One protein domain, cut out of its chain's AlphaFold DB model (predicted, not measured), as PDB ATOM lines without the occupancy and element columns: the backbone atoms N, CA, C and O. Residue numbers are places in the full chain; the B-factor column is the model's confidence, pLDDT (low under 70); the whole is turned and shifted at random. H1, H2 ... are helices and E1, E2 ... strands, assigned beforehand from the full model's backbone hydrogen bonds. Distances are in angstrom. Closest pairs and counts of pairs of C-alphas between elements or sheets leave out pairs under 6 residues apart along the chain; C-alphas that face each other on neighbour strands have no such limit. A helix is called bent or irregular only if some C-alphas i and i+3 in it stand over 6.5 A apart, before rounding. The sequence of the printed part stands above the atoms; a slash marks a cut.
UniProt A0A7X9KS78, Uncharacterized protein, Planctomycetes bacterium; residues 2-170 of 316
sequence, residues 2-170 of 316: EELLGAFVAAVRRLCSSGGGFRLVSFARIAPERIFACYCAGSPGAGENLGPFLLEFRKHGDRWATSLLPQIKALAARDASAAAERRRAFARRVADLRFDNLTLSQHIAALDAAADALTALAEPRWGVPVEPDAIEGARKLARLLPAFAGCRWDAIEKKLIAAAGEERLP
ATOM      1  N   GLU A   2     212.930 138.735 144.219       54.69
ATOM      2  CA  GLU A   2     212.487 139.537 143.067       54.69
ATOM      3  C   GLU A   2     213.127 139.086 141.749       54.69
ATOM      4  O   GLU A   2     212.443 138.987 140.737       54.69
ATOM      5  N   GLU A   3     214.405 138.705 141.772       65.88
ATOM      6  CA  GLU A   3     215.103 138.142 140.610       65.88
ATOM      7  C   GLU A   3     214.511 136.793 140.161       65.88
ATOM      8  O   GLU A   3     214.320 136.558 138.969       65.88
ATOM      9  N   LEU A   4     214.130 135.931 141.113       64.31
ATOM     10  CA  LEU A   4     213.449 134.666 140.825       64.31
ATOM     11  C   LEU A   4     212.069 134.911 140.207       64.31
ATOM     12  O   LEU A   4     211.661 134.216 139.278       64.31
ATOM     13  N   LEU A   5     211.364 135.917 140.720       62.38
ATOM     14  CA  LEU A   5     210.069 136.342 140.215       62.38
ATOM     15  C   LEU A   5     210.174 136.908 138.802       62.38
ATOM     16  O   LEU A   5     209.389 136.542 137.932       62.38
ATOM     17  N   GLY A   6     211.171 137.759 138.565       65.06
ATOM     18  CA  GLY A   6     211.483 138.314 137.255       65.06
ATOM     19  C   GLY A   6     211.810 137.212 136.251       65.06
ATOM     20  O   GLY A   6     211.245 137.192 135.157       65.06
ATOM     21  N   ALA A   7     212.636 136.241 136.647       67.31
ATOM     22  CA  ALA A   7     212.966 135.077 135.831       67.31
ATOM     23  C   ALA A   7     211.739 134.192 135.553       67.31
ATOM     24  O   ALA A   7     211.554 133.747 134.421       67.31
ATOM     25  N   PHE A   8     210.868 133.973 136.543       67.62
ATOM     26  CA  PHE A   8     209.630 133.217 136.362       67.62
ATOM     27  C   PHE A   8     208.659 133.927 135.417       67.62
ATOM     28  O   PHE A   8     208.189 133.318 134.461       67.62
ATOM     29  N   VAL A   9     208.394 135.219 135.630       63.19
ATOM     30  CA  VAL A   9     207.530 136.021 134.753       63.19
ATOM     31  C   VAL A   9     208.087 136.035 133.331       63.19
ATOM     32  O   VAL A   9     207.328 135.873 132.378       63.19
ATOM     33  N   ALA A  10     209.405 136.160 133.169       65.00
ATOM     34  CA  ALA A  10     210.056 136.060 131.867       65.00
ATOM     35  C   ALA A  10     209.888 134.666 131.234       65.00
ATOM     36  O   ALA A  10     209.587 134.568 130.044       65.00
ATOM     37  N   ALA A  11     210.035 133.587 132.009       63.78
ATOM     38  CA  ALA A  11     209.861 132.214 131.539       63.78
ATOM     39  C   ALA A  11     208.407 131.909 131.146       63.78
ATOM     40  O   ALA A  11     208.172 131.310 130.099       63.78
ATOM     41  N   VAL A  12     207.428 132.365 131.932       60.81
ATOM     42  CA  VAL A  12     205.998 132.218 131.627       60.81
ATOM     43  C   VAL A  12     205.616 133.024 130.392       60.81
ATOM     44  O   VAL A  12     204.969 132.480 129.503       60.81
ATOM     45  N   ARG A  13     206.083 134.275 130.267       63.19
ATOM     46  CA  ARG A  13     205.888 135.079 129.046       63.19
ATOM     47  C   ARG A  13     206.428 134.368 127.804       63.19
ATOM     48  O   ARG A  13     205.768 134.366 126.772       63.19
ATOM     49  N   ARG A  14     207.595 133.718 127.913       59.50
ATOM     50  CA  ARG A  14     208.169 132.901 126.829       59.50
ATOM     51  C   ARG A  14     207.330 131.657 126.521       59.50
ATOM     52  O   ARG A  14     207.129 131.349 125.354       59.50
ATOM     53  N   LEU A  15     206.843 130.950 127.542       51.75
ATOM     54  CA  LEU A  15     206.045 129.724 127.391       51.75
ATOM     55  C   LEU A  15     204.658 129.982 126.795       51.75
ATOM     56  O   LEU A  15     204.184 129.193 125.982       51.75
ATOM     57  N   CYS A  16     204.008 131.075 127.187       52.16
ATOM     58  CA  CYS A  16     202.641 131.375 126.773       52.16
ATOM     59  C   CYS A  16     202.552 132.074 125.410       52.16
ATOM     60  O   CYS A  16     201.439 132.279 124.937       52.16
ATOM     61  N   SER A  17     203.683 132.425 124.777       51.03
ATOM     62  CA  SER A  17     203.751 133.135 123.482       51.03
ATOM     63  C   SER A  17     202.825 134.355 123.388       51.03
ATOM     64  O   SER A  17     202.441 134.767 122.298       51.03
ATOM     65  N   SER A  18     202.432 134.923 124.529       50.06
ATOM     66  CA  SER A  18     201.369 135.906 124.596       50.06
ATOM     67  C   SER A  18     201.916 137.276 124.958       50.06
ATOM     68  O   SER A  18     202.578 137.467 125.977       50.06
ATOM     69  N   GLY A  19     201.588 138.264 124.123       50.81
ATOM     70  CA  GLY A  19     201.758 139.684 124.448       50.81
ATOM     71  C   GLY A  19     200.842 140.153 125.590       50.81
ATOM     72  O   GLY A  19     200.957 141.289 126.044       50.81
ATOM     73  N   GLY A  20     199.946 139.282 126.074       56.69
ATOM     74  CA  GLY A  20     199.104 139.513 127.242       56.69
ATOM     75  C   GLY A  20     199.934 139.548 128.523       56.69
ATOM     76  O   GLY A  20     200.646 138.603 128.863       56.69
ATOM     77  N   GLY A  21     199.853 140.662 129.249       61.88
ATOM     78  CA  GLY A  21     200.661 140.883 130.440       61.88
ATOM     79  C   GLY A  21     200.266 139.949 131.582       61.88
ATOM     80  O   GLY A  21     199.293 140.218 132.276       61.88
ATOM     81  N   PHE A  22     201.060 138.909 131.847       69.88
ATOM     82  CA  PHE A  22     201.099 138.309 133.182       69.88
ATOM     83  C   PHE A  22     201.493 139.401 134.174       69.88
ATOM     84  O   PHE A  22     202.596 139.962 134.093       69.88
ATOM     85  N   ARG A  23     200.573 139.720 135.080       74.00
ATOM     86  CA  ARG A  23     200.753 140.736 136.112       74.00
ATOM     87  C   ARG A  23     200.754 140.054 137.466       74.00
ATOM     88  O   ARG A  23     199.831 139.308 137.783       74.00
ATOM     89  N   LEU A  24     201.800 140.306 138.244       78.00
ATOM     90  CA  LEU A  24     201.827 139.926 139.647       78.00
ATOM     91  C   LEU A  24     200.790 140.772 140.391       78.00
ATOM     92  O   LEU A  24     200.810 141.997 140.292       78.00
ATOM     93  N   VAL A  25     199.889 140.108 141.102       79.06
ATOM     94  CA  VAL A  25     198.830 140.739 141.896       79.06
ATOM     95  C   VAL A  25     199.212 140.764 143.368       79.06
ATOM     96  O   VAL A  25     199.042 141.777 144.033       79.06
ATOM     97  N   SER A  26     199.745 139.652 143.874       82.12
ATOM     98  CA  SER A  26     200.174 139.522 145.265       82.12
ATOM     99  C   SER A  26     201.371 138.585 145.362       82.12
ATOM    100  O   SER A  26     201.544 137.691 144.531       82.12
ATOM    101  N   PHE A  27     202.197 138.801 146.378       84.94
ATOM    102  CA  PHE A  27     203.389 138.023 146.670       84.94
ATOM    103  C   PHE A  27     203.581 137.951 148.181       84.94
ATOM    104  O   PHE A  27     203.537 138.972 148.863       84.94
ATOM    105  N   ALA A  28     203.832 136.749 148.692       83.94
ATOM    106  CA  ALA A  28     204.119 136.534 150.100       83.94
ATOM    107  C   ALA A  28     205.138 135.409 150.271       83.94
ATOM    108  O   ALA A  28     205.021 134.334 149.686       83.94
ATOM    109  N   ARG A  29     206.137 135.627 151.120       83.62
ATOM    110  CA  ARG A  29     207.050 134.569 151.547       83.62
ATOM    111  C   ARG A  29     206.411 133.831 152.722       83.62
ATOM    112  O   ARG A  29     206.296 134.393 153.803       83.62
ATOM    113  N   ILE A  30     205.994 132.586 152.497       85.81
ATOM    114  CA  ILE A  30     205.300 131.765 153.505       85.81
ATOM    115  C   ILE A  30     206.269 130.879 154.306       85.81
ATOM    116  O   ILE A  30     205.954 130.473 155.421       85.81
ATOM    117  N   ALA A  31     207.463 130.604 153.764       85.19
ATOM    118  CA  ALA A  31     208.572 129.936 154.454       85.19
ATOM    119  C   ALA A  31     209.936 130.344 153.842       85.19
ATOM    120  O   ALA A  31     209.974 130.933 152.756       85.19
ATOM    121  N   PRO A  32     211.086 130.029 154.474       83.38
ATOM    122  CA  PRO A  32     212.412 130.264 153.880       83.38
ATOM    123  C   PRO A  32     212.587 129.636 152.483       83.38
ATOM    124  O   PRO A  32     213.231 130.206 151.599       83.38
ATOM    125  N   GLU A  33     211.956 128.493 152.259       85.12
ATOM    126  CA  GLU A  33     211.991 127.706 151.031       85.12
ATOM    127  C   GLU A  33     210.667 127.728 150.257       85.12
ATOM    128  O   GLU A  33     210.528 126.980 149.288       85.12
ATOM    129  N   ARG A  34     209.694 128.562 150.656       83.50
ATOM    130  CA  ARG A  34     208.384 128.641 149.996       83.50
ATOM    131  C   ARG A  34     207.875 130.065 149.822       83.50
ATOM    132  O   ARG A  34     207.881 130.883 150.740       83.50
ATOM    133  N   ILE A  35     207.378 130.330 148.626       86.69
ATOM    134  CA  ILE A  35     206.850 131.621 148.204       86.69
ATOM    135  C   ILE A  35     205.466 131.394 147.608       86.69
ATOM    136  O   ILE A  35     205.287 130.534 146.756       86.69
ATOM    137  N   PHE A  36     204.505 132.208 148.004       85.50
ATOM    138  CA  PHE A  36     203.222 132.339 147.346       85.50
ATOM    139  C   PHE A  36     203.258 133.538 146.395       85.50
ATOM    140  O   PHE A  36     203.755 134.608 146.750       85.50
ATOM    141  N   ALA A  37     202.722 133.380 145.191       83.81
ATOM    142  CA  ALA A  37     202.524 134.483 144.268       83.81
ATOM    143  C   ALA A  37     201.238 134.298 143.469       83.81
ATOM    144  O   ALA A  37     201.005 133.262 142.853       83.81
ATOM    145  N   CYS A  38     200.423 135.341 143.441       82.81
ATOM    146  CA  CYS A  38     199.231 135.410 142.624       82.81
ATOM    147  C   CYS A  38     199.524 136.192 141.348       82.81
ATOM    148  O   CYS A  38     199.938 137.349 141.417       82.81
ATOM    149  N   TYR A  39     199.240 135.597 140.195       81.00
ATOM    150  CA  TYR A  39     199.301 136.270 138.903       81.00
ATOM    151  C   TYR A  39     197.919 136.362 138.281       81.00
ATOM    152  O   TYR A  39     197.136 135.431 138.386       81.00
ATOM    153  N   CYS A  40     197.641 137.444 137.569       77.12
ATOM    154  CA  CYS A  40     196.512 137.520 136.652       77.12
ATOM    155  C   CYS A  40     197.063 137.475 135.226       77.12
ATOM    156  O   CYS A  40     197.980 138.240 134.902       77.12
ATOM    157  N   ALA A  41     196.533 136.582 134.387       71.31
ATOM    158  CA  ALA A  41     196.856 136.562 132.963       71.31
ATOM    159  C   ALA A  41     195.645 137.028 132.149       71.31
ATOM    160  O   ALA A  41     194.573 136.425 132.193       71.31
ATOM    161  N   GLY A  42     195.832 138.122 131.418       66.31
ATOM    162  CA  GLY A  42     194.793 138.746 130.609       66.31
ATOM    163  C   GLY A  42     195.164 140.182 130.250       66.31
ATOM    164  O   GLY A  42     196.005 140.804 130.902       66.31
ATOM    165  N   SER A  43     194.545 140.703 129.196       58.94
ATOM    166  CA  SER A  43     194.595 142.129 128.870       58.94
ATOM    167  C   SER A  43     193.302 142.780 129.360       58.94
ATOM    168  O   SER A  43     192.233 142.228 129.094       58.94
ATOM    169  N   PRO A  44     193.354 143.942 130.039       52.12
ATOM    170  CA  PRO A  44     192.146 144.692 130.376       52.12
ATOM    171  C   PRO A  44     191.293 144.907 129.117       52.12
ATOM    172  O   PRO A  44     191.787 145.451 128.133       52.12
ATOM    173  N   GLY A  45     190.040 144.439 129.126       54.38
ATOM    174  CA  GLY A  45     189.110 144.559 127.994       54.38
ATOM    175  C   GLY A  45     189.136 143.418 126.966       54.38
ATOM    176  O   GLY A  45     188.278 143.395 126.087       54.38
ATOM    177  N   ALA A  46     190.050 142.446 127.070       58.09
ATOM    178  CA  ALA A  46     189.935 141.206 126.304       58.09
ATOM    179  C   ALA A  46     188.844 140.330 126.938       58.09
ATOM    180  O   ALA A  46     188.890 140.063 128.136       58.09
ATOM    181  N   GLY A  47     187.870 139.871 126.148       51.78
ATOM    182  CA  GLY A  47     186.702 139.113 126.628       51.78
ATOM    183  C   GLY A  47     186.998 137.762 127.298       51.78
ATOM    184  O   GLY A  47     186.069 137.085 127.721       51.78
ATOM    185  N   GLU A  48     188.267 137.363 127.418       55.28
ATOM    186  CA  GLU A  48     188.686 136.137 128.093       55.28
ATOM    187  C   GLU A  48     189.872 136.422 129.028       55.28
ATOM    188  O   GLU A  48     191.036 136.417 128.626       55.28
ATOM    189  N   ASN A  49     189.563 136.667 130.303       59.12
ATOM    190  CA  ASN A  49     190.538 136.561 131.385       59.12
ATOM    191  C   ASN A  49     190.843 135.069 131.604       59.12
ATOM    192  O   ASN A  49     189.928 134.286 131.852       59.12
ATOM    193  N   LEU A  50     192.121 134.672 131.572       60.78
ATOM    194  CA  LEU A  50     192.541 133.292 131.887       60.78
ATOM    195  C   LEU A  50     192.466 132.988 133.395       60.78
ATOM    196  O   LEU A  50     192.790 131.884 133.830       60.78
ATOM    197  N   GLY A  51     192.013 133.969 134.175       67.56
ATOM    198  CA  GLY A  51     191.814 133.874 135.606       67.56
ATOM    199  C   GLY A  51     193.099 134.090 136.407       67.56
ATOM    200  O   GLY A  51     194.178 134.346 135.856       67.56
ATOM    201  N   PRO A  52     192.972 134.040 137.737       74.62
ATOM    202  CA  PRO A  52     194.103 134.147 138.630       74.62
ATOM    203  C   PRO A  52     194.844 132.815 138.773       74.62
ATOM    204  O   PRO A  52     194.244 131.756 138.947       74.62
ATOM    205  N   PHE A  53     196.168 132.894 138.777       76.69
ATOM    206  CA  PHE A  53     197.085 131.802 139.071       76.69
ATOM    207  C   PHE A  53     197.652 132.017 140.473       76.69
ATOM    208  O   PHE A  53     198.506 132.878 140.673       76.69
ATOM    209  N   LEU A  54     197.173 131.247 141.447       82.12
ATOM    210  CA  LEU A  54     197.598 131.298 142.849       82.12
ATOM    211  C   LEU A  54     198.781 130.352 143.068       82.12
ATOM    212  O   LEU A  54     198.628 129.250 143.590       82.12
ATOM    213  N   LEU A  55     199.952 130.719 142.568       82.06
ATOM    214  CA  LEU A  55     201.118 129.847 142.499       82.06
ATOM    215  C   LEU A  55     201.833 129.735 143.845       82.06
ATOM    216  O   LEU A  55     202.099 130.730 144.513       82.06
ATOM    217  N   GLU A  56     202.244 128.519 144.186       83.06
ATOM    218  CA  GLU A  56     203.223 128.278 145.242       83.06
ATOM    219  C   GLU A  56     204.537 127.853 144.591       83.06
ATOM    220  O   GLU A  56     204.554 126.972 143.729       83.06
ATOM    221  N   PHE A  57     205.628 128.496 144.987       82.88
ATOM    222  CA  PHE A  57     206.995 128.198 144.603       82.88
ATOM    223  C   PHE A  57     207.707 127.542 145.772       82.88
ATOM    224  O   PHE A  57     207.703 128.082 146.875       82.88
ATOM    225  N   ARG A  58     208.372 126.419 145.517       82.94
ATOM    226  CA  ARG A  58     209.122 125.662 146.517       82.94
ATOM    227  C   ARG A  58     210.565 125.470 146.077       82.94
ATOM    228  O   ARG A  58     210.817 125.063 144.941       82.94
ATOM    229  N   LYS A  59     211.507 125.746 146.974       80.75
ATOM    230  CA  LYS A  59     212.939 125.541 146.759       80.75
ATOM    231  C   LYS A  59     213.316 124.087 147.072       80.75
ATOM    232  O   LYS A  59     212.948 123.544 148.109       80.75
ATOM    233  N   HIS A  60     214.062 123.467 146.167       76.38
ATOM    234  CA  HIS A  60     214.606 122.114 146.254       76.38
ATOM    235  C   HIS A  60     216.096 122.164 145.898       76.38
ATOM    236  O   HIS A  60     216.455 122.218 144.719       76.38
ATOM    237  N   GLY A  61     216.963 122.189 146.915       82.38
ATOM    238  CA  GLY A  61     218.381 122.501 146.716       82.38
ATOM    239  C   GLY A  61     218.528 123.888 146.091       82.38
ATOM    240  O   GLY A  61     217.982 124.858 146.614       82.38
ATOM    241  N   ASP A  62     219.173 123.968 144.929       78.69
ATOM    242  CA  ASP A  62     219.383 125.229 144.199       78.69
ATOM    243  C   ASP A  62     218.293 125.542 143.164       78.69
ATOM    244  O   ASP A  62     218.370 126.538 142.446       78.69
ATOM    245  N   ARG A  63     217.259 124.699 143.060       75.81
ATOM    246  CA  ARG A  63     216.183 124.851 142.071       75.81
ATOM    247  C   ARG A  63     214.874 125.255 142.730       75.81
ATOM    248  O   ARG A  63     214.599 124.872 143.860       75.81
ATOM    249  N   TRP A  64     214.036 125.976 141.994       75.38
ATOM    250  CA  TRP A  64     212.665 126.282 142.398       75.38
ATOM    251  C   TRP A  64     211.671 125.542 141.503       75.38
ATOM    252  O   TRP A  64     211.855 125.466 140.290       75.38
ATOM    253  N   ALA A  65     210.621 124.994 142.106       77.50
ATOM    254  CA  ALA A  65     209.491 124.358 141.436       77.50
ATOM    255  C   ALA A  65     208.204 125.131 141.744       77.50
ATOM    256  O   ALA A  65     208.141 125.812 142.763       77.50
ATOM    257  N   THR A  66     207.175 125.031 140.896       78.06
ATOM    258  CA  THR A  66     205.897 125.736 141.101       78.06
ATOM    259  C   THR A  66     204.673 124.874 140.784       78.06
ATOM    260  O   THR A  66     204.746 123.964 139.955       78.06
ATOM    261  N   SER A  67     203.535 125.190 141.409       71.19
ATOM    262  CA  SER A  67     202.222 124.565 141.174       71.19
ATOM    263  C   SER A  67     201.512 125.017 139.884       71.19
ATOM    264  O   SER A  67     200.337 124.696 139.684       71.19
ATOM    265  N   LEU A  68     202.214 125.709 138.977       69.94
ATOM    266  CA  LEU A  68     201.662 126.205 137.710       69.94
ATOM    267  C   LEU A  68     201.000 125.101 136.877       69.94
ATOM    268  O   LEU A  68     199.875 125.276 136.420       69.94
ATOM    269  N   LEU A  69     201.663 123.953 136.700       63.62
ATOM    270  CA  LEU A  69     201.111 122.878 135.875       63.62
ATOM    271  C   LEU A  69     199.777 122.347 136.440       63.62
ATOM    272  O   LEU A  69     198.818 122.349 135.674       63.62
ATOM    273  N   PRO A  70     199.657 121.967 137.734       63.28
ATOM    274  CA  PRO A  70     198.368 121.643 138.358       63.28
ATOM    275  C   PRO A  70     197.264 122.682 138.134       63.28
ATOM    276  O   PRO A  70     196.128 122.310 137.861       63.28
ATOM    277  N   GLN A  71     197.576 123.979 138.195       65.94
ATOM    278  CA  GLN A  71     196.567 125.025 137.985       65.94
ATOM    279  C   GLN A  71     196.114 125.122 136.540       65.94
ATOM    280  O   GLN A  71     194.925 125.277 136.281       65.94
ATOM    281  N   ILE A  72     197.033 124.948 135.592       60.97
ATOM    282  CA  ILE A  72     196.642 124.860 134.189       60.97
ATOM    283  C   ILE A  72     195.812 123.587 133.944       60.97
ATOM    284  O   ILE A  72     194.835 123.649 133.202       60.97
ATOM    285  N   LYS A  73     196.121 122.455 134.608       58.91
ATOM    286  CA  LYS A  73     195.269 121.248 134.553       58.91
ATOM    287  C   LYS A  73     193.847 121.538 135.057       58.91
ATOM    288  O   LYS A  73     192.893 121.068 134.448       58.91
ATOM    289  N   ALA A  74     193.706 122.311 136.138       62.19
ATOM    290  CA  ALA A  74     192.402 122.694 136.679       62.19
ATOM    291  C   ALA A  74     191.615 123.576 135.694       62.19
ATOM    292  O   ALA A  74     190.483 123.254 135.369       62.19
ATOM    293  N   LEU A  75     192.244 124.609 135.120       58.28
ATOM    294  CA  LEU A  75     191.618 125.480 134.111       58.28
ATOM    295  C   LEU A  75     191.221 124.737 132.819       58.28
ATOM    296  O   LEU A  75     190.362 125.191 132.063       58.28
ATOM    297  N   ALA A  76     191.864 123.603 132.541       52.12
ATOM    298  CA  ALA A  76     191.599 122.767 131.379       52.12
ATOM    299  C   ALA A  76     190.371 121.849 131.528       52.12
ATOM    300  O   ALA A  76     189.892 121.329 130.517       52.12
ATOM    301  N   ALA A  77     189.855 121.641 132.742       56.44
ATOM    302  CA  ALA A  77     188.799 120.673 133.028       56.44
ATOM    303  C   ALA A  77     187.399 121.190 132.633       56.44
ATOM    304  O   ALA A  77     186.530 121.375 133.474       56.44
ATOM    305  N   ARG A  78     187.145 121.370 131.330       49.12
ATOM    306  CA  ARG A  78     185.839 121.814 130.795       49.12
ATOM    307  C   ARG A  78     184.653 120.894 131.126       49.12
ATOM    308  O   ARG A  78     183.520 121.359 131.084       49.12
ATOM    309  N   ASP A  79     184.915 119.637 131.478       51.94
ATOM    310  CA  ASP A  79     183.877 118.639 131.774       51.94
ATOM    311  C   ASP A  79     183.608 118.465 133.275       51.94
ATOM    312  O   ASP A  79     182.643 117.807 133.672       51.94
ATOM    313  N   ALA A  80     184.449 119.040 134.138       57.72
ATOM    314  CA  ALA A  80     184.181 119.031 135.563       57.72
ATOM    315  C   ALA A  80     183.178 120.146 135.854       57.72
ATOM    316  O   ALA A  80     183.440 121.320 135.610       57.72
ATOM    317  N   SER A  81     182.012 119.799 136.407       74.19
ATOM    318  CA  SER A  81     181.146 120.841 136.961       74.19
ATOM    319  C   SER A  81     181.957 121.673 137.963       74.19
ATOM    320  O   SER A  81     182.761 121.118 138.715       74.19
ATOM    321  N   ALA A  82     181.719 122.983 138.041       75.38
ATOM    322  CA  ALA A  82     182.377 123.837 139.037       75.38
ATOM    323  C   ALA A  82     182.230 123.281 140.473       75.38
ATOM    324  O   ALA A  82     183.052 123.534 141.351       75.38
ATOM    325  N   ALA A  83     181.190 122.477 140.727       82.31
ATOM    326  CA  ALA A  83     181.036 121.724 141.965       82.31
ATOM    327  C   ALA A  83     182.121 120.645 142.150       82.31
ATOM    328  O   ALA A  83     182.720 120.590 143.222       82.31
ATOM    329  N   ALA A  84     182.409 119.831 141.131       83.62
ATOM    330  CA  ALA A  84     183.474 118.826 141.167       83.62
ATOM    331  C   ALA A  84     184.847 119.464 141.411       83.62
ATOM    332  O   ALA A  84     185.578 119.019 142.290       83.62
ATOM    333  N   GLU A  85     185.172 120.564 140.732       81.62
ATOM    334  CA  GLU A  85     186.431 121.286 140.968       81.62
ATOM    335  C   GLU A  85     186.553 121.792 142.409       81.62
ATOM    336  O   GLU A  85     187.598 121.639 143.047       81.62
ATOM    337  N   ARG A  86     185.463 122.333 142.969       83.12
ATOM    338  CA  ARG A  86     185.420 122.764 144.372       83.12
ATOM    339  C   ARG A  86     185.649 121.602 145.340       83.12
ATOM    340  O   ARG A  86     186.346 121.799 146.339       83.12
ATOM    341  N   ARG A  87     185.102 120.416 145.050       89.75
ATOM    342  CA  ARG A  87     185.322 119.190 145.837       89.75
ATOM    343  C   ARG A  87     186.762 118.689 145.730       89.75
ATOM    344  O   ARG A  87     187.385 118.414 146.755       89.75
ATOM    345  N   ARG A  88     187.342 118.672 144.521       88.31
ATOM    346  CA  ARG A  88     188.761 118.331 144.299       88.31
ATOM    347  C   ARG A  88     189.691 119.258 145.072       88.31
ATOM    348  O   ARG A  88     190.559 118.797 145.808       88.31
ATOM    349  N   ALA A  89     189.468 120.567 144.962       84.50
ATOM    350  CA  ALA A  89     190.258 121.568 145.667       84.50
ATOM    351  C   ALA A  89     190.141 121.432 147.194       84.50
ATOM    352  O   ALA A  89     191.122 121.653 147.904       84.50
ATOM    353  N   PHE A  90     188.962 121.064 147.709       89.88
ATOM    354  CA  PHE A  90     188.780 120.770 149.129       89.88
ATOM    355  C   PHE A  90     189.598 119.548 149.560       89.88
ATOM    356  O   PHE A  90     190.413 119.677 150.471       89.88
ATOM    357  N   ALA A  91     189.450 118.410 148.876       91.38
ATOM    358  CA  ALA A  91     190.208 117.201 149.191       91.38
ATOM    359  C   ALA A  91     191.721 117.439 149.147       91.38
ATOM    360  O   ALA A  91     192.432 117.041 150.066       91.38
ATOM    361  N   ARG A  92     192.195 118.179 148.137       89.00
ATOM    362  CA  ARG A  92     193.604 118.550 147.998       89.00
ATOM    363  C   ARG A  92     194.120 119.311 149.218       89.00
ATOM    364  O   ARG A  92     195.126 118.918 149.792       89.00
ATOM    365  N   ARG A  93     193.396 120.351 149.651       87.50
ATOM    366  CA  ARG A  93     193.767 121.143 150.836       87.50
ATOM    367  C   ARG A  93     193.803 120.307 152.109       87.50
ATOM    368  O   ARG A  93     194.679 120.514 152.939       87.50
ATOM    369  N   VAL A  94     192.853 119.387 152.278       90.81
ATOM    370  CA  VAL A  94     192.829 118.505 153.452       90.81
ATOM    371  C   VAL A  94     194.014 117.535 153.424       90.81
ATOM    372  O   VAL A  94     194.662 117.348 154.451       90.81
ATOM    373  N   ALA A  95     194.341 116.970 152.258       91.19
ATOM    374  CA  ALA A  95     195.523 116.130 152.090       91.19
ATOM    375  C   ALA A  95     196.821 116.906 152.366       91.19
ATOM    376  O   ALA A  95     197.682 116.395 153.077       91.19
ATOM    377  N   ASP A  96     196.932 118.147 151.882       87.81
ATOM    378  CA  ASP A  96     198.087 119.014 152.148       87.81
ATOM    379  C   ASP A  96     198.231 119.302 153.646       87.81
ATOM    380  O   ASP A  96     199.311 119.136 154.197       87.81
ATOM    381  N   LEU A  97     197.138 119.642 154.333       89.19
ATOM    382  CA  LEU A  97     197.171 119.881 155.778       89.19
ATOM    383  C   LEU A  97     197.616 118.645 156.575       89.19
ATOM    384  O   LEU A  97     198.227 118.774 157.633       89.19
ATOM    385  N   ARG A  98     197.269 117.446 156.098       91.19
ATOM    386  CA  ARG A  98     197.594 116.193 156.785       91.19
ATOM    387  C   ARG A  98     199.010 115.711 156.517       91.19
ATOM    388  O   ARG A  98     199.643 115.158 157.410       91.19
ATOM    389  N   PHE A  99     199.430 115.808 155.262       91.25
ATOM    390  CA  PHE A  99     200.559 115.053 154.730       91.25
ATOM    391  C   PHE A  99     201.564 115.911 153.962       91.25
ATOM    392  O   PHE A  99     202.530 115.345 153.457       91.25
ATOM    393  N   ASP A 100     201.396 117.228 153.832       83.12
ATOM    394  CA  ASP A 100     202.490 118.088 153.368       83.12
ATOM    395  C   ASP A 100     203.442 118.418 154.531       83.12
ATOM    396  O   ASP A 100     203.162 118.196 155.707       83.12
ATOM    397  N   ASN A 101     204.603 118.963 154.189       80.50
ATOM    398  CA  ASN A 101     205.662 119.329 155.126       80.50
ATOM    399  C   ASN A 101     205.479 120.744 155.698       80.50
ATOM    400  O   ASN A 101     206.455 121.344 156.149       80.50
ATOM    401  N   LEU A 102     204.287 121.327 155.583       82.19
ATOM    402  CA  LEU A 102     204.005 122.652 156.117       82.19
ATOM    403  C   LEU A 102     203.611 122.553 157.588       82.19
ATOM    404  O   LEU A 102     202.828 121.699 157.996       82.19
ATOM    405  N   THR A 103     204.121 123.477 158.394       85.44
ATOM    406  CA  THR A 103     203.601 123.681 159.745       85.44
ATOM    407  C   THR A 103     202.222 124.342 159.681       85.44
ATOM    408  O   THR A 103     201.883 125.013 158.703       85.44
ATOM    409  N   LEU A 104     201.427 124.218 160.752       85.50
ATOM    410  CA  LEU A 104     200.131 124.906 160.847       85.50
ATOM    411  C   LEU A 104     200.267 126.417 160.605       85.50
ATOM    412  O   LEU A 104     199.479 126.985 159.856       85.50
ATOM    413  N   SER A 105     201.300 127.053 161.164       83.62
ATOM    414  CA  SER A 105     201.569 128.482 160.958       83.62
ATOM    415  C   SER A 105     201.857 128.826 159.495       83.62
ATOM    416  O   SER A 105     201.402 129.856 159.008       83.62
ATOM    417  N   GLN A 106     202.570 127.960 158.768       86.69
ATOM    418  CA  GLN A 106     202.828 128.173 157.341       86.69
ATOM    419  C   GLN A 106     201.563 127.976 156.494       86.69
ATOM    420  O   GLN A 106     201.349 128.719 155.539       86.69
ATOM    421  N   HIS A 107     200.694 127.026 156.857       85.75
ATOM    422  CA  HIS A 107     199.383 126.887 156.219       85.75
ATOM    423  C   HIS A 107     198.492 128.112 156.444       85.75
ATOM    424  O   HIS A 107     197.842 128.563 155.504       85.75
ATOM    425  N   ILE A 108     198.482 128.667 157.660       87.31
ATOM    426  CA  ILE A 108     197.766 129.914 157.970       87.31
ATOM    427  C   ILE A 108     198.283 131.042 157.072       87.31
ATOM    428  O   ILE A 108     197.493 131.645 156.352       87.31
ATOM    429  N   ALA A 109     199.604 131.239 157.015       84.44
ATOM    430  CA  ALA A 109     200.215 132.267 156.173       84.44
ATOM    431  C   ALA A 109     199.869 132.104 154.681       84.44
ATOM    432  O   ALA A 109     199.618 133.089 153.991       84.44
ATOM    433  N   ALA A 110     199.820 130.866 154.174       82.00
ATOM    434  CA  ALA A 110     199.418 130.594 152.795       82.00
ATOM    435  C   ALA A 110     197.937 130.919 152.532       82.00
ATOM    436  O   ALA A 110     197.604 131.432 151.464       82.00
ATOM    437  N   LEU A 111     197.047 130.640 153.490       85.44
ATOM    438  CA  LEU A 111     195.621 130.958 153.375       85.44
ATOM    439  C   LEU A 111     195.353 132.461 153.453       85.44
ATOM    440  O   LEU A 111     194.555 132.960 152.660       85.44
ATOM    441  N   ASP A 112     196.037 133.174 154.347       86.69
ATOM    442  CA  ASP A 112     195.945 134.634 154.439       86.69
ATOM    443  C   ASP A 112     196.455 135.289 153.148       86.69
ATOM    444  O   ASP A 112     195.741 136.080 152.534       86.69
ATOM    445  N   ALA A 113     197.618 134.860 152.641       83.19
ATOM    446  CA  ALA A 113     198.154 135.349 151.370       83.19
ATOM    447  C   ALA A 113     197.209 135.081 150.183       83.19
ATOM    448  O   ALA A 113     197.063 135.924 149.293       83.19
ATOM    449  N   ALA A 114     196.540 133.923 150.168       82.50
ATOM    450  CA  ALA A 114     195.534 133.604 149.160       82.50
ATOM    451  C   ALA A 114     194.283 134.487 149.289       82.50
ATOM    452  O   ALA A 114     193.771 134.957 148.273       82.50
ATOM    453  N   ALA A 115     193.800 134.746 150.507       85.69
ATOM    454  CA  ALA A 115     192.664 135.634 150.742       85.69
ATOM    455  C   ALA A 115     192.965 137.078 150.317       85.69
ATOM    456  O   ALA A 115     192.127 137.727 149.685       85.69
ATOM    457  N   ASP A 116     194.165 137.569 150.617       84.56
ATOM    458  CA  ASP A 116     194.610 138.906 150.225       84.56
ATOM    459  C   ASP A 116     194.761 139.022 148.707       84.56
ATOM    460  O   ASP A 116     194.312 139.999 148.109       84.56
ATOM    461  N   ALA A 117     195.300 137.989 148.054       81.06
ATOM    462  CA  ALA A 117     195.355 137.919 146.599       81.06
ATOM    463  C   ALA A 117     193.962 137.949 145.956       81.06
ATOM    464  O   ALA A 117     193.740 138.712 145.019       81.06
ATOM    465  N   LEU A 118     193.019 137.150 146.463       82.69
ATOM    466  CA  LEU A 118     191.634 137.134 145.980       82.69
ATOM    467  C   LEU A 118     190.935 138.480 146.205       82.69
ATOM    468  O   LEU A 118     190.206 138.939 145.330       82.69
ATOM    469  N   THR A 119     191.202 139.143 147.331       85.75
ATOM    470  CA  THR A 119     190.689 140.493 147.609       85.75
ATOM    471  C   THR A 119     191.230 141.498 146.594       85.75
ATOM    472  O   THR A 119     190.460 142.257 146.013       85.75
ATOM    473  N   ALA A 120     192.538 141.465 146.323       83.00
ATOM    474  CA  ALA A 120     193.158 142.332 145.327       83.00
ATOM    475  C   ALA A 120     192.610 142.071 143.915       83.00
ATOM    476  O   ALA A 120     192.370 143.019 143.178       83.00
ATOM    477  N   LEU A 121     192.366 140.808 143.546       79.94
ATOM    478  CA  LEU A 121     191.770 140.416 142.261       79.94
ATOM    479  C   LEU A 121     190.320 140.884 142.083       79.94
ATOM    480  O   LEU A 121     189.900 141.093 140.947       79.94
ATOM    481  N   ALA A 122     189.570 141.043 143.176       84.19
ATOM    482  CA  ALA A 122     188.197 141.543 143.142       84.19
ATOM    483  C   ALA A 122     188.119 143.043 142.797       84.19
ATOM    484  O   ALA A 122     187.043 143.555 142.488       84.19
ATOM    485  N   GLU A 123     189.242 143.770 142.841       82.75
ATOM    486  CA  GLU A 123     189.269 145.178 142.463       82.75
ATOM    487  C   GLU A 123     188.952 145.367 140.964       82.75
ATOM    488  O   GLU A 123     189.486 144.636 140.118       82.75
ATOM    489  N   PRO A 124     188.183 146.410 140.585       80.81
ATOM    490  CA  PRO A 124     187.732 146.617 139.205       80.81
ATOM    491  C   PRO A 124     188.842 146.621 138.146       80.81
ATOM    492  O   PRO A 124     188.612 146.223 137.007       80.81
ATOM    493  N   ARG A 125     190.065 147.031 138.511       78.69
ATOM    494  CA  ARG A 125     191.217 147.104 137.594       78.69
ATOM    495  C   ARG A 125     191.655 145.753 137.015       78.69
ATOM    496  O   ARG A 125     192.367 145.746 136.012       78.69
ATOM    497  N   TRP A 126     191.269 144.636 137.636       71.00
ATOM    498  CA  TRP A 126     191.615 143.290 137.167       71.00
ATOM    499  C   TRP A 126     190.501 142.642 136.345       71.00
ATOM    500  O   TRP A 126     190.781 141.766 135.528       71.00
ATOM    501  N   GLY A 127     189.248 143.072 136.530       69.62
ATOM    502  CA  GLY A 127     188.095 142.517 135.816       69.62
ATOM    503  C   GLY A 127     187.914 141.009 136.027       69.62
ATOM    504  O   GLY A 127     187.400 140.322 135.144       69.62
ATOM    505  N   VAL A 128     188.394 140.470 137.153       73.31
ATOM    506  CA  VAL A 128     188.257 139.053 137.498       73.31
ATOM    507  C   VAL A 128     187.020 138.898 138.382       73.31
ATOM    508  O   VAL A 128     186.964 139.523 139.442       73.31
ATOM    509  N   PRO A 129     186.029 138.077 137.993       73.75
ATOM    510  CA  PRO A 129     184.908 137.773 138.870       73.75
ATOM    511  C   PRO A 129     185.410 136.889 140.017       73.75
ATOM    512  O   PRO A 129     185.667 135.698 139.839       73.75
ATOM    513  N   VAL A 130     185.601 137.489 141.190       79.00
ATOM    514  CA  VAL A 130     185.947 136.772 142.419       79.00
ATOM    515  C   VAL A 130     184.697 136.659 143.278       79.00
ATOM    516  O   VAL A 130     184.149 137.663 143.724       79.00
ATOM    517  N   GLU A 131     184.264 135.427 143.529       81.00
ATOM    518  CA  GLU A 131     183.151 135.146 144.435       81.00
ATOM    519  C   GLU A 131     183.519 135.565 145.874       81.00
ATOM    520  O   GLU A 131     184.536 135.086 146.394       81.00
ATOM    521  N   PRO A 132     182.712 136.397 146.562       82.81
ATOM    522  CA  PRO A 132     182.981 136.815 147.942       82.81
ATOM    523  C   PRO A 132     183.190 135.637 148.909       82.81
ATOM    524  O   PRO A 132     184.062 135.681 149.780       82.81
ATOM    525  N   ASP A 133     182.461 134.540 148.689       81.75
ATOM    526  CA  ASP A 133     182.561 133.304 149.470       81.75
ATOM    527  C   ASP A 133     183.950 132.653 149.395       81.75
ATOM    528  O   ASP A 133     184.359 131.952 150.324       81.75
ATOM    529  N   ALA A 134     184.702 132.868 148.310       78.38
ATOM    530  CA  ALA A 134     186.059 132.342 148.184       78.38
ATOM    531  C   ALA A 134     187.033 133.070 149.125       78.38
ATOM    532  O   ALA A 134     187.866 132.421 149.764       78.38
ATOM    533  N   ILE A 135     186.899 134.397 149.244       85.00
ATOM    534  CA  ILE A 135     187.710 135.231 150.143       85.00
ATOM    535  C   ILE A 135     187.384 134.885 151.598       85.00
ATOM    536  O   ILE A 135     188.285 134.569 152.381       85.00
ATOM    537  N   GLU A 136     186.098 134.899 151.960       87.94
ATOM    538  CA  GLU A 136     185.686 134.610 153.335       87.94
ATOM    539  C   GLU A 136     185.977 133.153 153.710       87.94
ATOM    540  O   GLU A 136     186.430 132.883 154.819       87.94
ATOM    541  N   GLY A 137     185.819 132.210 152.778       84.88
ATOM    542  CA  GLY A 137     186.177 130.810 152.990       84.88
ATOM    543  C   GLY A 137     187.656 130.615 153.339       84.88
ATOM    544  O   GLY A 137     187.968 129.882 154.282       84.88
ATOM    545  N   ALA A 138     188.568 131.292 152.628       82.88
ATOM    546  CA  ALA A 138     190.001 131.247 152.924       82.88
ATOM    547  C   ALA A 138     190.316 131.832 154.312       82.88
ATOM    548  O   ALA A 138     190.986 131.179 155.116       82.88
ATOM    549  N   ARG A 139     189.753 133.004 154.640       89.38
ATOM    550  CA  ARG A 139     189.932 133.661 155.950       89.38
ATOM    551  C   ARG A 139     189.356 132.847 157.102       89.38
ATOM    552  O   ARG A 139     189.999 132.696 158.138       89.38
ATOM    553  N   LYS A 140     188.152 132.298 156.936       89.69
ATOM    554  CA  LYS A 140     187.500 131.442 157.936       89.69
ATOM    555  C   LYS A 140     188.361 130.224 158.247       89.69
ATOM    556  O   LYS A 140     188.507 129.866 159.414       89.69
ATOM    557  N   LEU A 141     188.956 129.610 157.222       86.00
ATOM    558  CA  LEU A 141     189.853 128.479 157.412       86.00
ATOM    559  C   LEU A 141     191.141 128.892 158.135       86.00
ATOM    560  O   LEU A 141     191.509 128.227 159.101       86.00
ATOM    561  N   ALA A 142     191.776 130.001 157.743       87.56
ATOM    562  CA  ALA A 142     192.974 130.521 158.409       87.56
ATOM    563  C   ALA A 142     192.741 130.758 159.913       87.56
ATOM    564  O   ALA A 142     193.548 130.338 160.738       87.56
ATOM    565  N   ARG A 143     191.584 131.322 160.288       91.69
ATOM    566  CA  ARG A 143     191.186 131.517 161.697       91.69
ATOM    567  C   ARG A 143     190.914 130.212 162.449       91.69
ATOM    568  O   ARG A 143     191.030 130.183 163.671       91.69
ATOM    569  N   LEU A 144     190.529 129.146 161.747       90.00
ATOM    570  CA  LEU A 144     190.218 127.849 162.347       90.00
ATOM    571  C   LEU A 144     191.480 127.026 162.652       90.00
ATOM    572  O   LEU A 144     191.516 126.329 163.666       90.00
ATOM    573  N   LEU A 145     192.513 127.111 161.805       88.88
ATOM    574  CA  LEU A 145     193.723 126.283 161.909       88.88
ATOM    575  C   LEU A 145     194.477 126.376 163.254       88.88
ATOM    576  O   LEU A 145     194.943 125.332 163.712       88.88
ATOM    577  N   PRO A 146     194.590 127.533 163.943       90.69
ATOM    578  CA  PRO A 146     195.233 127.595 165.257       90.69
ATOM    579  C   PRO A 146     194.615 126.635 166.281       90.69
ATOM    580  O   PRO A 146     195.332 126.024 167.072       90.69
ATOM    581  N   ALA A 147     193.295 126.428 166.223       90.88
ATOM    582  CA  ALA A 147     192.574 125.520 167.117       90.88
ATOM    583  C   ALA A 147     192.843 124.029 166.835       90.88
ATOM    584  O   ALA A 147     192.263 123.168 167.501       90.88
ATOM    585  N   PHE A 148     193.666 123.706 165.832       90.81
ATOM    586  CA  PHE A 148     194.075 122.340 165.504       90.81
ATOM    587  C   PHE A 148     195.403 121.939 166.140       90.81
ATOM    588  O   PHE A 148     195.739 120.755 166.121       90.81
ATOM    589  N   ALA A 149     196.150 122.879 166.724       88.50
ATOM    590  CA  ALA A 149     197.392 122.563 167.418       88.50
ATOM    591  C   ALA A 149     197.149 121.495 168.503       88.50
ATOM    592  O   ALA A 149     196.266 121.638 169.348       88.50
ATOM    593  N   GLY A 150     197.899 120.389 168.437       87.00
ATOM    594  CA  GLY A 150     197.771 119.251 169.356       87.00
ATOM    595  C   GLY A 150     196.513 118.385 169.181       87.00
ATOM    596  O   GLY A 150     196.351 117.405 169.905       87.00
ATOM    597  N   CYS A 151     195.623 118.695 168.235       88.88
ATOM    598  CA  CYS A 151     194.447 117.867 167.971       88.88
ATOM    599  C   CYS A 151     194.818 116.586 167.209       88.88
ATOM    600  O   CYS A 151     195.683 116.587 166.334       88.88
ATOM    601  N   ARG A 152     194.087 115.496 167.476       89.75
ATOM    602  CA  ARG A 152     194.121 114.297 166.626       89.75
ATOM    603  C   ARG A 152     193.587 114.615 165.229       89.75
ATOM    604  O   ARG A 152     192.639 115.390 165.084       89.75
ATOM    605  N   TRP A 153     194.135 113.948 164.214       87.62
ATOM    606  CA  TRP A 153     193.730 114.161 162.824       87.62
ATOM    607  C   TRP A 153     192.230 113.938 162.582       87.62
ATOM    608  O   TRP A 153     191.598 114.742 161.908       87.62
ATOM    609  N   ASP A 154     191.632 112.896 163.161       86.50
ATOM    610  CA  ASP A 154     190.206 112.607 162.966       86.50
ATOM    611  C   ASP A 154     189.299 113.738 163.491       86.50
ATOM    612  O   ASP A 154     188.253 114.028 162.909       86.50
ATOM    613  N   ALA A 155     189.725 114.445 164.543       90.06
ATOM    614  CA  ALA A 155     189.025 115.625 165.045       90.06
ATOM    615  C   ALA A 155     189.203 116.841 164.120       90.06
ATOM    616  O   ALA A 155     188.251 117.596 163.907       90.06
ATOM    617  N   ILE A 156     190.403 117.022 163.556       89.06
ATOM    618  CA  ILE A 156     190.704 118.077 162.575       89.06
ATOM    619  C   ILE A 156     189.856 117.879 161.316       89.06
ATOM    620  O   ILE A 156     189.140 118.792 160.906       89.06
ATOM    621  N   GLU A 157     189.867 116.672 160.749       89.69
ATOM    622  CA  GLU A 157     189.083 116.305 159.571       89.69
ATOM    623  C   GLU A 157     187.590 116.576 159.793       89.69
ATOM    624  O   GLU A 157     186.962 117.268 158.990       89.69
ATOM    625  N   LYS A 158     187.020 116.128 160.922       90.00
ATOM    626  CA  LYS A 158     185.611 116.395 161.263       90.00
ATOM    627  C   LYS A 158     185.286 117.890 161.283       90.00
ATOM    628  O   LYS A 158     184.258 118.281 160.734       90.00
ATOM    629  N   LYS A 159     186.150 118.725 161.875       91.81
ATOM    630  CA  LYS A 159     185.964 120.187 161.912       91.81
ATOM    631  C   LYS A 159     186.053 120.812 160.517       91.81
ATOM    632  O   LYS A 159     185.243 121.679 160.199       91.81
ATOM    633  N   LEU A 160     186.991 120.363 159.681       90.12
ATOM    634  CA  LEU A 160     187.136 120.837 158.300       90.12
ATOM    635  C   LEU A 160     185.912 120.502 157.449       90.12
ATOM    636  O   LEU A 160     185.397 121.371 156.751       90.12
ATOM    637  N   ILE A 161     185.426 119.264 157.542       89.62
ATOM    638  CA  ILE A 161     184.235 118.812 156.819       89.62
ATOM    639  C   ILE A 161     183.000 119.574 157.302       89.62
ATOM    640  O   ILE A 161     182.246 120.086 156.482       89.62
ATOM    641  N   ALA A 162     182.815 119.721 158.617       90.38
ATOM    642  CA  ALA A 162     181.695 120.482 159.171       90.38
ATOM    643  C   ALA A 162     181.718 121.958 158.738       90.38
ATOM    644  O   ALA A 162     180.669 122.536 158.468       90.38
ATOM    645  N   ALA A 163     182.903 122.568 158.645       87.81
ATOM    646  CA  ALA A 163     183.049 123.950 158.200       87.81
ATOM    647  C   ALA A 163     182.806 124.131 156.693       87.81
ATOM    648  O   ALA A 163     182.370 125.213 156.290       87.81
ATOM    649  N   ALA A 164     183.122 123.111 155.887       86.12
ATOM    650  CA  ALA A 164     183.002 123.141 154.435       86.12
ATOM    651  C   ALA A 164     181.621 122.707 153.920       86.12
ATOM    652  O   ALA A 164     181.205 123.227 152.892       86.12
ATOM    653  N   GLY A 165     180.940 121.794 154.620       89.81
ATOM    654  CA  GLY A 165     179.702 121.147 154.176       89.81
ATOM    655  C   GLY A 165     179.943 119.783 153.510       89.81
ATOM    656  O   GLY A 165     180.971 119.554 152.869       89.81
ATOM    657  N   GLU A 166     179.001 118.845 153.664       89.88
ATOM    658  CA  GLU A 166     179.086 117.490 153.078       89.88
ATOM    659  C   GLU A 166     179.116 117.515 151.545       89.88
ATOM    660  O   GLU A 166     179.726 116.652 150.918       89.88
ATOM    661  N   GLU A 167     178.505 118.522 150.925       89.06
ATOM    662  CA  GLU A 167     178.497 118.738 149.479       89.06
ATOM    663  C   GLU A 167     179.880 119.091 148.911       89.06
ATOM    664  O   GLU A 167     180.089 119.043 147.693       89.06
ATOM    665  N   ARG A 168     180.838 119.440 149.783       88.44
ATOM    666  CA  ARG A 168     182.246 119.663 149.426       88.44
ATOM    667  C   ARG A 168     183.081 118.390 149.451       88.44
ATOM    668  O   ARG A 168     184.223 118.424 148.992       88.44
ATOM    669  N   LEU A 169     182.540 117.278 149.943       90.44
ATOM    670  CA  LEU A 169     183.233 115.998 149.922       90.44
ATOM    671  C   LEU A 169     183.203 115.385 148.528       90.44
ATOM    672  O   LEU A 169     182.141 115.405 147.910       90.44
ATOM    673  N   PRO A 170     184.316 114.790 148.062       90.00
ATOM    674  CA  PRO A 170     184.373 114.123 146.773       90.00
ATOM    675  C   PRO A 170     183.245 113.113 146.553       90.00
ATOM    676  O   PRO A 170     182.882 112.348 147.450       90.00
TER     677      PRO A 170
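Overview. This is residues 2 to 170 of the 316 residues of an uncharacterized protein of Planctomycetes bacterium (UniProt A0A7X9KS78). A twisted sheet of four strands, E1 to E4, makes one part of the model with H4 packed over one of its faces, and beyond H4 the helices H5, H6 and H3, which are not on the sheet, make a loose group with it, H4 and H5 side by side and H6 meeting H3 near one end of H3. H4 covers E1 and E2 on one face and packs side by side with H5, while H1 lies over the other face and the short H2 packs on E3. The printed part has 169 residues, in the order H1 E1 E2 E3 E4 H2 H3 H4 H5 H6; the sheet, E1 E2 E3 E4, is antiparallel throughout, and the class is mixed, helices and strands. The whole is compact, with a radius of gyration of the C-alphas of 16.6 A and spans of 49 by 38 by 28 A.

Arrangement. Start at H1, residues 2 to 16, which is on the sheet of E1, residues 22 to 31, E2, residues 34 to 41, E3, residues 52 to 60, and E4, residues 63 to 66. Its height over the sheet is 6.9 A, and its closest C-alphas to E1 are Val 9 and Phe 22, 7.0 A. The strands form a meander, each the antiparallel neighbour of the one before: look for N 25 and O 38 at 2.8 A, N 37 and O 55 at 2.8 A, and N 58 and O 65 at 2.8 A, within hydrogen-bond range. H2, residues 68 to 75, is on the sheet, its closest C-alphas to E3 being Leu 68 and Leu 55, 6.0 A. H3, residues 82 to 99, is not on it. H4, residues 104 to 121, runs along the strands over E1 and E2 at a height over the sheet of 8.7 A; the C-alphas of Ala 117 and Ser 26 are its closest to E1, 5.3 A. H1 and H4 lie on opposite faces, giving three layers, helices on both faces of a sheet. H5, residues 132 to 148, touches H4 in a helical hairpin, a shallow tilt of 13 degrees, opposite ways, closest at C-alphas 108 and 142, 4.9 A. H6, residues 153 to 164, only just touches residues 94 to 98 of H3, with 3 pairs of C-alphas within 8 A, the closest Arg 98 and Trp 153, 7.5 A. Every O i to N i+4 pair is within hydrogen-bond range in H1, H2, H3, H4 and H6; in H5 10 of 13 are.

Along the chain. Find C-alpha 2 at (212.487, 139.537, 143.067), where H1 begins its 20.7 A. E1, 24.1 A, bends by 65 degrees at residue 25; E2 spans 22.0 A and E3 25.0 A. H3 and H4 each span 25.6 A, and H5 25.3 A; H5 is only just irregular, with C-alphas 143 and 146 6.7 A apart. H6 ends at C-alpha 164, (183.002, 123.141, 154.435).

Size, cuts and confidence. The C-alphas farthest apart are those of Gly 19 and Arg 152, 49.8 A. The printed part has no cut, and no link is long. Mean pLDDT of the printed part is 77.8; look for values under 70 at residues 2 to 22, 42 to 51, 68 to 80 and 127.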